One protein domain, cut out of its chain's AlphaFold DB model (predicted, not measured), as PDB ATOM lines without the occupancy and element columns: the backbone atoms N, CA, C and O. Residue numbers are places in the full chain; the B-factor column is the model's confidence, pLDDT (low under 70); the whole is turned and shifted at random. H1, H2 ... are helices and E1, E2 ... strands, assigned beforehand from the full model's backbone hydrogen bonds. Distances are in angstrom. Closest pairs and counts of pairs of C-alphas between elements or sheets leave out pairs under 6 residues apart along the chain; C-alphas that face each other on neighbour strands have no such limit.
ATOM      1  N   VAL A   9     323.243 335.639 286.248       83.19
ATOM      2  CA  VAL A   9     321.847 336.065 286.343       83.19
ATOM      3  C   VAL A   9     321.018 335.268 285.349       83.19
ATOM      4  O   VAL A   9     321.298 335.280 284.150       83.19
ATOM      5  N   LEU A  10     319.989 334.588 285.844       87.56
ATOM      6  CA  LEU A  10     318.938 333.985 285.034       87.56
ATOM      7  C   LEU A  10     317.695 334.871 285.096       87.56
ATOM      8  O   LEU A  10     317.192 335.169 286.179       87.56
ATOM      9  N   ILE A  11     317.187 335.252 283.929       90.81
ATOM     10  CA  ILE A  11     315.958 336.032 283.785       90.81
ATOM     11  C   ILE A  11     314.947 335.175 283.036       90.81
ATOM     12  O   ILE A  11     315.226 334.698 281.937       90.81
ATOM     13  N   MET A  12     313.779 334.983 283.636       91.06
ATOM     14  CA  MET A  12     312.646 334.275 283.051       91.06
ATOM     15  C   MET A  12     311.555 335.299 282.755       91.06
ATOM     16  O   MET A  12     311.031 335.914 283.677       91.06
ATOM     17  N   ALA A  13     311.250 335.513 281.478       89.56
ATOM     18  CA  ALA A  13     310.110 336.322 281.062       89.56
ATOM     19  C   ALA A  13     308.867 335.423 281.017       89.56
ATOM     20  O   ALA A  13     308.856 334.441 280.273       89.56
ATOM     21  N   CYS A  14     307.860 335.736 281.827       87.19
ATOM     22  CA  CYS A  14     306.683 334.899 282.050       87.19
ATOM     23  C   CYS A  14     305.401 335.697 281.790       87.19
ATOM     24  O   CYS A  14     305.295 336.845 282.210       87.19
ATOM     25  N   ASP A  15     304.425 335.087 281.127       83.69
ATOM     26  CA  ASP A  15     303.067 335.614 280.931       83.69
ATOM     27  C   ASP A  15     302.040 334.942 281.868       83.69
ATOM     28  O   ASP A  15     300.832 335.026 281.648       83.69
ATOM     29  N   GLU A  16     302.520 334.263 282.915       77.38
ATOM     30  CA  GLU A  16     301.692 333.570 283.903       77.38
ATOM     31  C   GLU A  16     300.939 334.558 284.818       77.38
ATOM     32  O   GLU A  16     301.421 335.647 285.133       77.38
ATOM     33  N   GLU A  17     299.734 334.177 285.266       71.38
ATOM     34  CA  GLU A  17     298.829 335.044 286.052       71.38
ATOM     35  C   GLU A  17     299.413 335.504 287.399       71.38
ATOM     36  O   GLU A  17     298.891 336.430 288.024       71.38
ATOM     37  N   ASP A  18     300.470 334.850 287.876       84.06
ATOM     38  CA  ASP A  18     301.061 335.095 289.182       84.06
ATOM     39  C   ASP A  18     302.123 336.204 289.180       84.06
ATOM     40  O   ASP A  18     302.550 336.590 290.271       84.06
ATOM     41  N   ILE A  19     302.531 336.734 288.017       87.31
ATOM     42  CA  ILE A  19     303.479 337.854 287.888       87.31
ATOM     43  C   ILE A  19     302.928 338.879 286.895       87.31
ATOM     44  O   ILE A  19     302.862 338.639 285.690       87.31
ATOM     45  N   ALA A  20     302.548 340.057 287.392       89.12
ATOM     46  CA  ALA A  20     301.960 341.088 286.539       89.12
ATOM     47  C   ALA A  20     302.987 341.652 285.534       89.12
ATOM     48  O   ALA A  20     304.172 341.738 285.861       89.12
ATOM     49  N   PRO A  21     302.569 342.114 284.338       88.94
ATOM     50  CA  PRO A  21     303.473 342.761 283.391       88.94
ATOM     51  C   PRO A  21     304.302 343.885 284.035       88.94
ATOM     52  O   PRO A  21     303.754 344.797 284.656       88.94
ATOM     53  N   GLY A  22     305.629 343.810 283.898       85.19
ATOM     54  CA  GLY A  22     306.589 344.743 284.498       85.19
ATOM     55  C   GLY A  22     306.946 344.465 285.964       85.19
ATOM     56  O   GLY A  22     307.792 345.163 286.527       85.19
ATOM     57  N   GLU A  23     306.344 343.461 286.606       90.69
ATOM     58  CA  GLU A  23     306.744 343.008 287.938       90.69
ATOM     59  C   GLU A  23     308.033 342.180 287.846       90.69
ATOM     60  O   GLU A  23     308.121 341.234 287.066       90.69
ATOM     61  N   LEU A  24     309.030 342.526 288.668       91.44
ATOM     62  CA  LEU A  24     310.266 341.758 288.829       91.44
ATOM     63  C   LEU A  24     310.239 341.046 290.179       91.44
ATOM     64  O   LEU A  24     310.270 341.696 291.229       91.44
ATOM     65  N   ARG A  25     310.256 339.716 290.150       91.38
ATOM     66  CA  ARG A  25     310.267 338.857 291.333       91.38
ATOM     67  C   ARG A  25     311.583 338.100 291.419       91.38
ATOM     68  O   ARG A  25     311.901 337.293 290.550       91.38
ATOM     69  N   GLU A  26     312.345 338.350 292.481       89.44
ATOM     70  CA  GLU A  26     313.524 337.540 292.786       89.44
ATOM     71  C   GLU A  26     313.078 336.150 293.258       89.44
ATOM     72  O   GLU A  26     312.213 336.014 294.127       89.44
ATOM     73  N   MET A  27     313.665 335.119 292.662       86.56
ATOM     74  CA  MET A  27     313.380 333.719 292.939       86.56
ATOM     75  C   MET A  27     314.519 333.117 293.769       86.56
ATOM     76  O   MET A  27     315.680 333.490 293.589       86.56
ATOM     77  N   PRO A  28     314.228 332.159 294.667       82.69
ATOM     78  CA  PRO A  28     315.264 331.503 295.454       82.69
ATOM     79  C   PRO A  28     316.271 330.782 294.543       82.69
ATOM     80  O   PRO A  28     315.949 329.778 293.907       82.69
ATOM     81  N   GLY A  29     317.501 331.296 294.498       69.12
ATOM     82  CA  GLY A  29     318.607 330.721 293.736       69.12
ATOM     83  C   GLY A  29     319.374 329.636 294.498       69.12
ATOM     84  O   GLY A  29     319.380 329.594 295.730       69.12
ATOM     85  N   LYS A  30     320.061 328.759 293.759       65.19
ATOM     86  CA  LYS A  30     321.126 327.891 294.292       65.19
ATOM     87  C   LYS A  30     322.485 328.438 293.861       65.19
ATOM     88  O   LYS A  30     322.600 328.945 292.751       65.19
ATOM     89  N   ASP A  31     323.486 328.294 294.730       60.78
ATOM     90  CA  ASP A  31     324.918 328.355 294.409       60.78
ATOM     91  C   ASP A  31     325.340 329.491 293.447       60.78
ATOM     92  O   ASP A  31     325.795 329.234 292.337       60.78
ATOM     93  N   ALA A  32     325.219 330.749 293.900       61.41
ATOM     94  CA  ALA A  32     325.712 331.959 293.210       61.41
ATOM     95  C   ALA A  32     325.004 332.343 291.889       61.41
ATOM     96  O   ALA A  32     325.543 333.093 291.073       61.41
ATOM     97  N   VAL A  33     323.772 331.867 291.680       72.75
ATOM     98  CA  VAL A  33     322.918 332.303 290.564       72.75
ATOM     99  C   VAL A  33     321.782 333.182 291.078       72.75
ATOM    100  O   VAL A  33     320.903 332.702 291.798       72.75
ATOM    101  N   PHE A  34     321.768 334.449 290.667       83.62
ATOM    102  CA  PHE A  34     320.625 335.340 290.852       83.62
ATOM    103  C   PHE A  34     319.528 334.952 289.863       83.62
ATOM    104  O   PHE A  34     319.784 334.824 288.666       83.62
ATOM    105  N   GLN A  35     318.307 334.746 290.347       89.38
ATOM    106  CA  GLN A  35     317.189 334.319 289.508       89.38
ATOM    107  C   GLN A  35     316.056 335.326 289.625       89.38
ATOM    108  O   GLN A  35     315.627 335.648 290.728       89.38
ATOM    109  N   TYR A  36     315.564 335.802 288.487       90.75
ATOM    110  CA  TYR A  36     314.446 336.733 288.419       90.75
ATOM    111  C   TYR A  36     313.384 336.200 287.470       90.75
ATOM    112  O   TYR A  36     313.687 335.828 286.337       90.75
ATOM    113  N   ALA A  37     312.140 336.186 287.931       91.88
ATOM    114  CA  ALA A  37     310.972 336.036 287.083       91.88
ATOM    115  C   ALA A  37     310.385 337.427 286.815       91.88
ATOM    116  O   ALA A  37     310.291 338.254 287.728       91.88
ATOM    117  N   VAL A  38     310.056 337.705 285.559       92.88
ATOM    118  CA  VAL A  38     309.616 339.021 285.100       92.88
ATOM    119  C   VAL A  38     308.338 338.869 284.303       92.88
ATOM    120  O   VAL A  38     308.315 338.151 283.304       92.88
ATOM    121  N   GLY A  39     307.286 339.545 284.750       92.44
ATOM    122  CA  GLY A  39     305.999 339.507 284.073       92.44
ATOM    123  C   GLY A  39     306.078 340.245 282.745       92.44
ATOM    124  O   GLY A  39     306.541 341.387 282.687       92.44
ATOM    125  N   ILE A  40     305.603 339.612 281.680       90.75
ATOM    126  CA  ILE A  40     305.496 340.201 280.347       90.75
ATOM    127  C   ILE A  40     304.049 340.207 279.875       90.75
ATOM    128  O   ILE A  40     303.235 339.368 280.252       90.75
ATOM    129  N   GLN A  41     303.728 341.178 279.028       89.00
ATOM    130  CA  GLN A  41     302.467 341.189 278.297       89.00
ATOM    131  C   GLN A  41     302.586 340.375 277.005       89.00
ATOM    132  O   GLN A  41     303.684 340.120 276.512       89.00
ATOM    133  N   ALA A  42     301.447 340.013 276.413       86.00
ATOM    134  CA  ALA A  42     301.434 339.463 275.064       86.00
ATOM    135  C   ALA A  42     301.923 340.518 274.057       86.00
ATOM    136  O   ALA A  42     301.407 341.637 274.015       86.00
ATOM    137  N   TYR A  43     302.899 340.148 273.229       86.38
ATOM    138  CA  TYR A  43     303.476 341.035 272.221       86.38
ATOM    139  C   TYR A  43     302.796 340.853 270.868       86.38
ATOM    140  O   TYR A  43     302.520 339.732 270.439       86.38
ATOM    141  N   VAL A  44     302.552 341.968 270.182       83.81
ATOM    142  CA  VAL A  44     301.961 341.991 268.834       83.81
ATOM    143  C   VAL A  44     302.999 342.224 267.735       83.81
ATOM    144  O   VAL A  44     302.695 342.019 266.561       83.81
ATOM    145  N   ASP A  45     304.216 342.631 268.102       91.19
ATOM    146  CA  ASP A  45     305.316 342.891 267.179       91.19
ATOM    147  C   ASP A  45     306.696 342.678 267.833       91.19
ATOM    148  O   ASP A  45     306.872 342.816 269.048       91.19
ATOM    149  N   ASP A  46     307.683 342.355 266.995       89.50
ATOM    150  CA  ASP A  46     309.052 342.040 267.418       89.50
ATOM    151  C   ASP A  46     309.837 343.265 267.913       89.50
ATOM    152  O   ASP A  46     310.828 343.110 268.633       89.50
ATOM    153  N   ALA A  47     309.448 344.481 267.510       88.88
ATOM    154  CA  ALA A  47     310.153 345.697 267.907       88.88
ATOM    155  C   ALA A  47     309.860 346.023 269.376       88.88
ATOM    156  O   ALA A  47     310.795 346.217 270.154       88.88
ATOM    157  N   THR A  48     308.585 345.972 269.765       87.81
ATOM    158  CA  THR A  48     308.132 346.125 271.150       87.81
ATOM    159  C   THR A  48     308.719 345.029 272.039       87.81
ATOM    160  O   THR A  48     309.287 345.332 273.085       87.81
ATOM    161  N   LEU A  49     308.693 343.763 271.592       88.44
ATOM    162  CA  LEU A  49     309.325 342.656 272.324       88.44
ATOM    163  C   LEU A  49     310.814 342.922 272.584       88.44
ATOM    164  O   LEU A  49     311.306 342.721 273.691       88.44
ATOM    165  N   ARG A  50     311.553 343.378 271.568       88.94
ATOM    166  CA  ARG A  50     312.986 343.661 271.703       88.94
ATOM    167  C   ARG A  50     313.254 344.778 272.707       88.94
ATOM    168  O   ARG A  50     314.162 344.633 273.522       88.94
ATOM    169  N   GLN A  51     312.499 345.871 272.634       87.88
ATOM    170  CA  GLN A  51     312.653 347.007 273.546       87.88
ATOM    171  C   GLN A  51     312.391 346.587 274.994       87.88
ATOM    172  O   GLN A  51     313.216 346.865 275.870       87.88
ATOM    173  N   ASP A  52     311.320 345.832 275.226       88.62
ATOM    174  CA  ASP A  52     310.968 345.358 276.562       88.62
ATOM    175  C   ASP A  52     312.012 344.370 277.099       88.62
ATOM    176  O   ASP A  52     312.438 344.498 278.244       88.62
ATOM    177  N   LEU A  53     312.534 343.449 276.278       88.75
ATOM    178  CA  LEU A  53     313.619 342.549 276.698       88.75
ATOM    179  C   LEU A  53     314.891 343.305 277.114       88.75
ATOM    180  O   LEU A  53     315.529 342.938 278.103       88.75
ATOM    181  N   VAL A  54     315.262 344.369 276.394       88.81
ATOM    182  CA  VAL A  54     316.413 345.214 276.760       88.81
ATOM    183  C   VAL A  54     316.151 345.956 278.072       88.81
ATOM    184  O   VAL A  54     317.035 346.014 278.932       88.81
ATOM    185  N   LEU A  55     314.939 346.483 278.261       88.88
ATOM    186  CA  LEU A  55     314.549 347.151 279.500       88.88
ATOM    187  C   LEU A  55     314.593 346.193 280.697       88.88
ATOM    188  O   LEU A  55     315.149 346.541 281.739       88.88
ATOM    189  N   ILE A  56     314.073 344.976 280.531       91.12
ATOM    190  CA  ILE A  56     314.092 343.922 281.550       91.12
ATOM    191  C   ILE A  56     315.533 343.593 281.953       91.12
ATOM    192  O   ILE A  56     315.851 343.561 283.143       91.12
ATOM    193  N   LEU A  57     316.426 343.402 280.975       88.56
ATOM    194  CA  LEU A  57     317.848 343.151 281.232       88.56
ATOM    195  C   LEU A  57     318.473 344.272 282.073       88.56
ATOM    196  O   LEU A  57     319.145 343.995 283.066       88.56
ATOM    197  N   LYS A  58     318.211 345.533 281.714       87.38
ATOM    198  CA  LYS A  58     318.724 346.709 282.431       87.38
ATOM    199  C   LYS A  58     318.235 346.749 283.878       87.38
ATOM    200  O   LYS A  58     319.047 346.861 284.794       87.38
ATOM    201  N   GLN A  59     316.932 346.584 284.089       88.75
ATOM    202  CA  GLN A  59     316.315 346.617 285.419       88.75
ATOM    203  C   GLN A  59     316.817 345.493 286.330       88.75
ATOM    204  O   GLN A  59     317.038 345.715 287.523       88.75
ATOM    205  N   VAL A  60     317.020 344.287 285.792       87.88
ATOM    206  CA  VAL A  60     317.576 343.177 286.575       87.88
ATOM    207  C   VAL A  60     319.042 343.441 286.923       87.88
ATOM    208  O   VAL A  60     319.420 343.290 288.084       87.88
ATOM    209  N   CYS A  61     319.863 343.893 285.971       83.81
ATOM    210  CA  CYS A  61     321.267 344.227 286.234       83.81
ATOM    211  C   CYS A  61     321.444 345.351 287.271       83.81
ATOM    212  O   CYS A  61     322.450 345.368 287.976       83.81
ATOM    213  N   GLU A  62     320.492 346.281 287.385       82.94
ATOM    214  CA  GLU A  62     320.480 347.312 288.435       82.94
ATOM    215  C   GLU A  62     320.113 346.756 289.821       82.94
ATOM    216  O   GLU A  62     320.554 347.296 290.834       82.94
ATOM    217  N   LYS A  63     319.309 345.687 289.882       83.25
ATOM    218  CA  LYS A  63     318.886 345.045 291.139       83.25
ATOM    219  C   LYS A  63     319.901 344.048 291.684       83.25
ATOM    220  O   LYS A  63     319.995 343.885 292.898       83.25
ATOM    221  N   VAL A  64     320.621 343.358 290.805       82.12
ATOM    222  CA  VAL A  64     321.621 342.365 291.201       82.12
ATOM    223  C   VAL A  64     322.801 343.074 291.875       82.12
ATOM    224  O   VAL A  64     323.345 344.002 291.283       82.12
ATOM    225  N   PRO A  65     323.227 342.666 293.086       76.69
ATOM    226  CA  PRO A  65     324.306 343.318 293.826       76.69
ATOM    227  C   PRO A  65     325.683 342.902 293.292       76.69
ATOM    228  O   PRO A  65     326.487 342.303 294.011       76.69
ATOM    229  N   PHE A  66     325.960 343.193 292.023       71.69
ATOM    230  CA  PHE A  66     327.272 342.947 291.444       71.69
ATOM    231  C   PHE A  66     328.351 343.811 292.116       71.69
ATOM    232  O   PHE A  66     328.089 344.844 292.741       71.69
ATOM    233  N   VAL A  67     329.617 343.421 291.959       67.62
ATOM    234  CA  VAL A  67     330.735 344.270 292.386       67.62
ATOM    235  C   VAL A  67     330.797 345.495 291.455       67.62
ATOM    236  O   VAL A  67     330.558 345.385 290.258       67.62
ATOM    237  N   MET A  68     331.128 346.680 291.984       60.50
ATOM    238  CA  MET A  68     331.141 347.959 291.238       60.50
ATOM    239  C   MET A  68     331.750 347.923 289.809       60.50
ATOM    240  O   MET A  68     331.160 348.543 288.923       60.50
ATOM    241  N   PRO A  69     332.863 347.208 289.525       61.47
ATOM    242  CA  PRO A  69     333.411 347.105 288.166       61.47
ATOM    243  C   PRO A  69     332.483 346.422 287.152       61.47
ATOM    244  O   PRO A  69     332.603 346.674 285.954       61.47
ATOM    245  N   ASP A  70     331.577 345.560 287.606       68.88
ATOM    246  CA  ASP A  70     330.656 344.817 286.745       68.88
ATOM    247  C   ASP A  70     329.440 345.682 286.388       68.88
ATOM    248  O   ASP A  70     329.056 345.749 285.222       68.88
ATOM    249  N   HIS A  71     328.908 346.459 287.340       69.44
ATOM    250  CA  HIS A  71     327.843 347.434 287.064       69.44
ATOM    251  C   HIS A  71     328.249 348.465 285.998       69.44
ATOM    252  O   HIS A  71     327.472 348.737 285.081       69.44
ATOM    253  N   GLU A  72     329.470 349.007 286.068       72.88
ATOM    254  CA  GLU A  72     329.976 349.942 285.052       72.88
ATOM    255  C   GLU A  72     330.127 349.283 283.671       72.88
ATOM    256  O   GLU A  72     329.878 349.920 282.645       72.88
ATOM    257  N   GLN A  73     330.528 348.008 283.622       75.31
ATOM    258  CA  GLN A  73     330.634 347.259 282.367       75.31
ATOM    259  C   GLN A  73     329.259 347.016 281.740       75.31
ATOM    260  O   GLN A  73     329.092 347.269 280.545       75.31
ATOM    261  N   TYR A  74     328.263 346.607 282.530       76.38
ATOM    262  CA  TYR A  74     326.896 346.428 282.040       76.38
ATOM    263  C   TYR A  74     326.292 347.743 281.540       76.38
ATOM    264  O   TYR A  74     325.730 347.774 280.447       76.38
ATOM    265  N   GLN A  75     326.481 348.851 282.264       74.06
ATOM    266  CA  GLN A  75     326.032 350.171 281.803       74.06
ATOM    267  C   GLN A  75     326.635 350.553 280.447       74.06
ATOM    268  O   GLN A  75     325.915 351.032 279.572       74.06
ATOM    269  N   ARG A  76     327.929 350.287 280.225       78.88
ATOM    270  CA  ARG A  76     328.574 350.540 278.923       78.88
ATOM    271  C   ARG A  76     327.997 349.681 277.800       78.88
ATOM    272  O   ARG A  76     327.853 350.181 276.687       78.88
ATOM    273  N   ILE A  77     327.661 348.419 278.076       80.81
ATOM    274  CA  ILE A  77     326.993 347.540 277.103       80.81
ATOM    275  C   ILE A  77     325.635 348.136 276.724       80.81
ATOM    276  O   ILE A  77     325.378 348.331 275.535       80.81
ATOM    277  N   PHE A  78     324.814 348.519 277.705       80.38
ATOM    278  CA  PHE A  78     323.503 349.117 277.437       80.38
ATOM    279  C   PHE A  78     323.604 350.441 276.667       80.38
ATOM    280  O   PHE A  78     322.882 350.621 275.689       80.38
ATOM    281  N   TRP A  79     324.553 351.322 277.002       78.75
ATOM    282  CA  TRP A  79     324.796 352.550 276.230       78.75
ATOM    283  C   TRP A  79     325.198 352.281 274.776       78.75
ATOM    284  O   TRP A  79     324.793 353.018 273.879       78.75
ATOM    285  N   SER A  80     325.977 351.227 274.513       78.19
ATOM    286  CA  SER A  80     326.342 350.861 273.137       78.19
ATOM    287  C   SER A  80     325.144 350.383 272.313       78.19
ATOM    288  O   SER A  80     325.122 350.573 271.100       78.19
ATOM    289  N   TRP A  81     324.140 349.790 272.964       75.38
ATOM    290  CA  TRP A  81     322.925 349.303 272.311       75.38
ATOM    291  C   TRP A  81     321.931 350.433 272.047       75.38
ATOM    292  O   TRP A  81     321.348 350.474 270.969       75.38
ATOM    293  N   GLU A  82     321.820 351.399 272.964       70.31
ATOM    294  CA  GLU A  82     321.073 352.651 272.752       70.31
ATOM    295  C   GLU A  82     321.674 353.478 271.587       70.31
ATOM    296  O   GLU A  82     320.964 354.194 270.887       70.31
ATOM    297  N   GLY A  83     322.982 353.347 271.324       59.69
ATOM    298  CA  GLY A  83     323.674 353.998 270.203       59.69
ATOM    299  C   GLY A  83     323.545 353.304 268.838       59.69
ATOM    300  O   GLY A  83     323.950 353.896 267.838       59.69
ATOM    301  N   TYR A  84     322.999 352.084 268.772       48.38
ATOM    302  CA  TYR A  84     322.829 351.312 267.526       48.38
ATOM    303  C   TYR A  84     321.543 351.671 266.751       48.38
ATOM    304  O   TYR A  84     321.306 351.117 265.679       48.38
TER     305      TYR A  84
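What this domain is: This is residues 9 to 84 of the 86 residues of an uncharacterized protein of Corticimicrobacter populi (UniProt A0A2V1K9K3). A small sheet of three strands, E1, E3 and E2, is covered on one face by the long helix H1, which slants over it with residues 53 to 63, while the other face is bare. After H1 the chain folds back into H2, which packs along H1 as a helical hairpin and has no contact with the sheet, and the whole makes a flat slab. The printed part has 76 residues, with three named strands and two named helices in the order E1, E2, E3, H1, H2; the sheet runs E1, E3, E2 and is mixed, and the class is mixed, helices and strands. The whole is only just compact, close to loose, with a radius of gyration of the C-alphas of 13.3 A and spans of 36 by 35 by 14 A.

Where its parts are: In the sheet, E3 is residues 33 to 39, 19.5 A from first to last C-alpha. E1 is residues 9 to 14, 15.8 A long, and begins at C-alpha 9 at (321.847, 336.065, 286.343). E2 is residues 24 to 27, 9.6 A long. H1, residues 46 to 63, runs 25.9 A from C-alpha 46 at (309.052, 342.040, 267.418). H2, residues 68 to 84, is 25.3 A long and ends at C-alpha 84 at (322.829, 351.312, 267.526).

How they stand to each other: E3 is the inner strand, and E1 and E2 are the edge strands. E1 and E3 are parallel, at 21 degrees, with N 12 and O 36 at 2.8 A and N 36 and O 10 at 2.9 A, within hydrogen-bond range. E2 and E3 form a hairpin, antiparallel at 141 degrees, with N 25 and O 37 at 2.8 A, within hydrogen-bond range. H1 is on one face of this sheet, an arrangement of two layers, one of strands and one of helix. Its height over the sheet is 9.7 A. It lies over E1 and E3 and runs slantwise to the strands, at 41 degrees to E1 on the local plane. The closest C-alphas of H1 and E3 are those of Val 60 and Tyr 36, 7.4 A apart. H1 and H2 form a helical hairpin and touch through residues 58 to 62 of H1 and 71 to 78 of H2 alone. Their closest C-alphas are those of Lys 58 and Phe 78, 7.3 A apart. Their lines stand at a shallow tilt of 17 degrees, opposite ways. H2 is not on the sheet and is apart from E1, E2 and E3. In H1 and H2 every O i to N i+4 pair is within hydrogen-bond range.

The domain as a whole: The two C-alphas farthest apart are those of Val 44 and Met 68, at 37.3 A. The printed part has no cut. The links E2 to E3 and H1 to H2 are tight, those from E1 to E2 and E3 to H1 are short, and none is long. The mean pLDDT of the printed part is 81.8; residues 29 to 32, 67 to 71 and 83 to 84 are under 70.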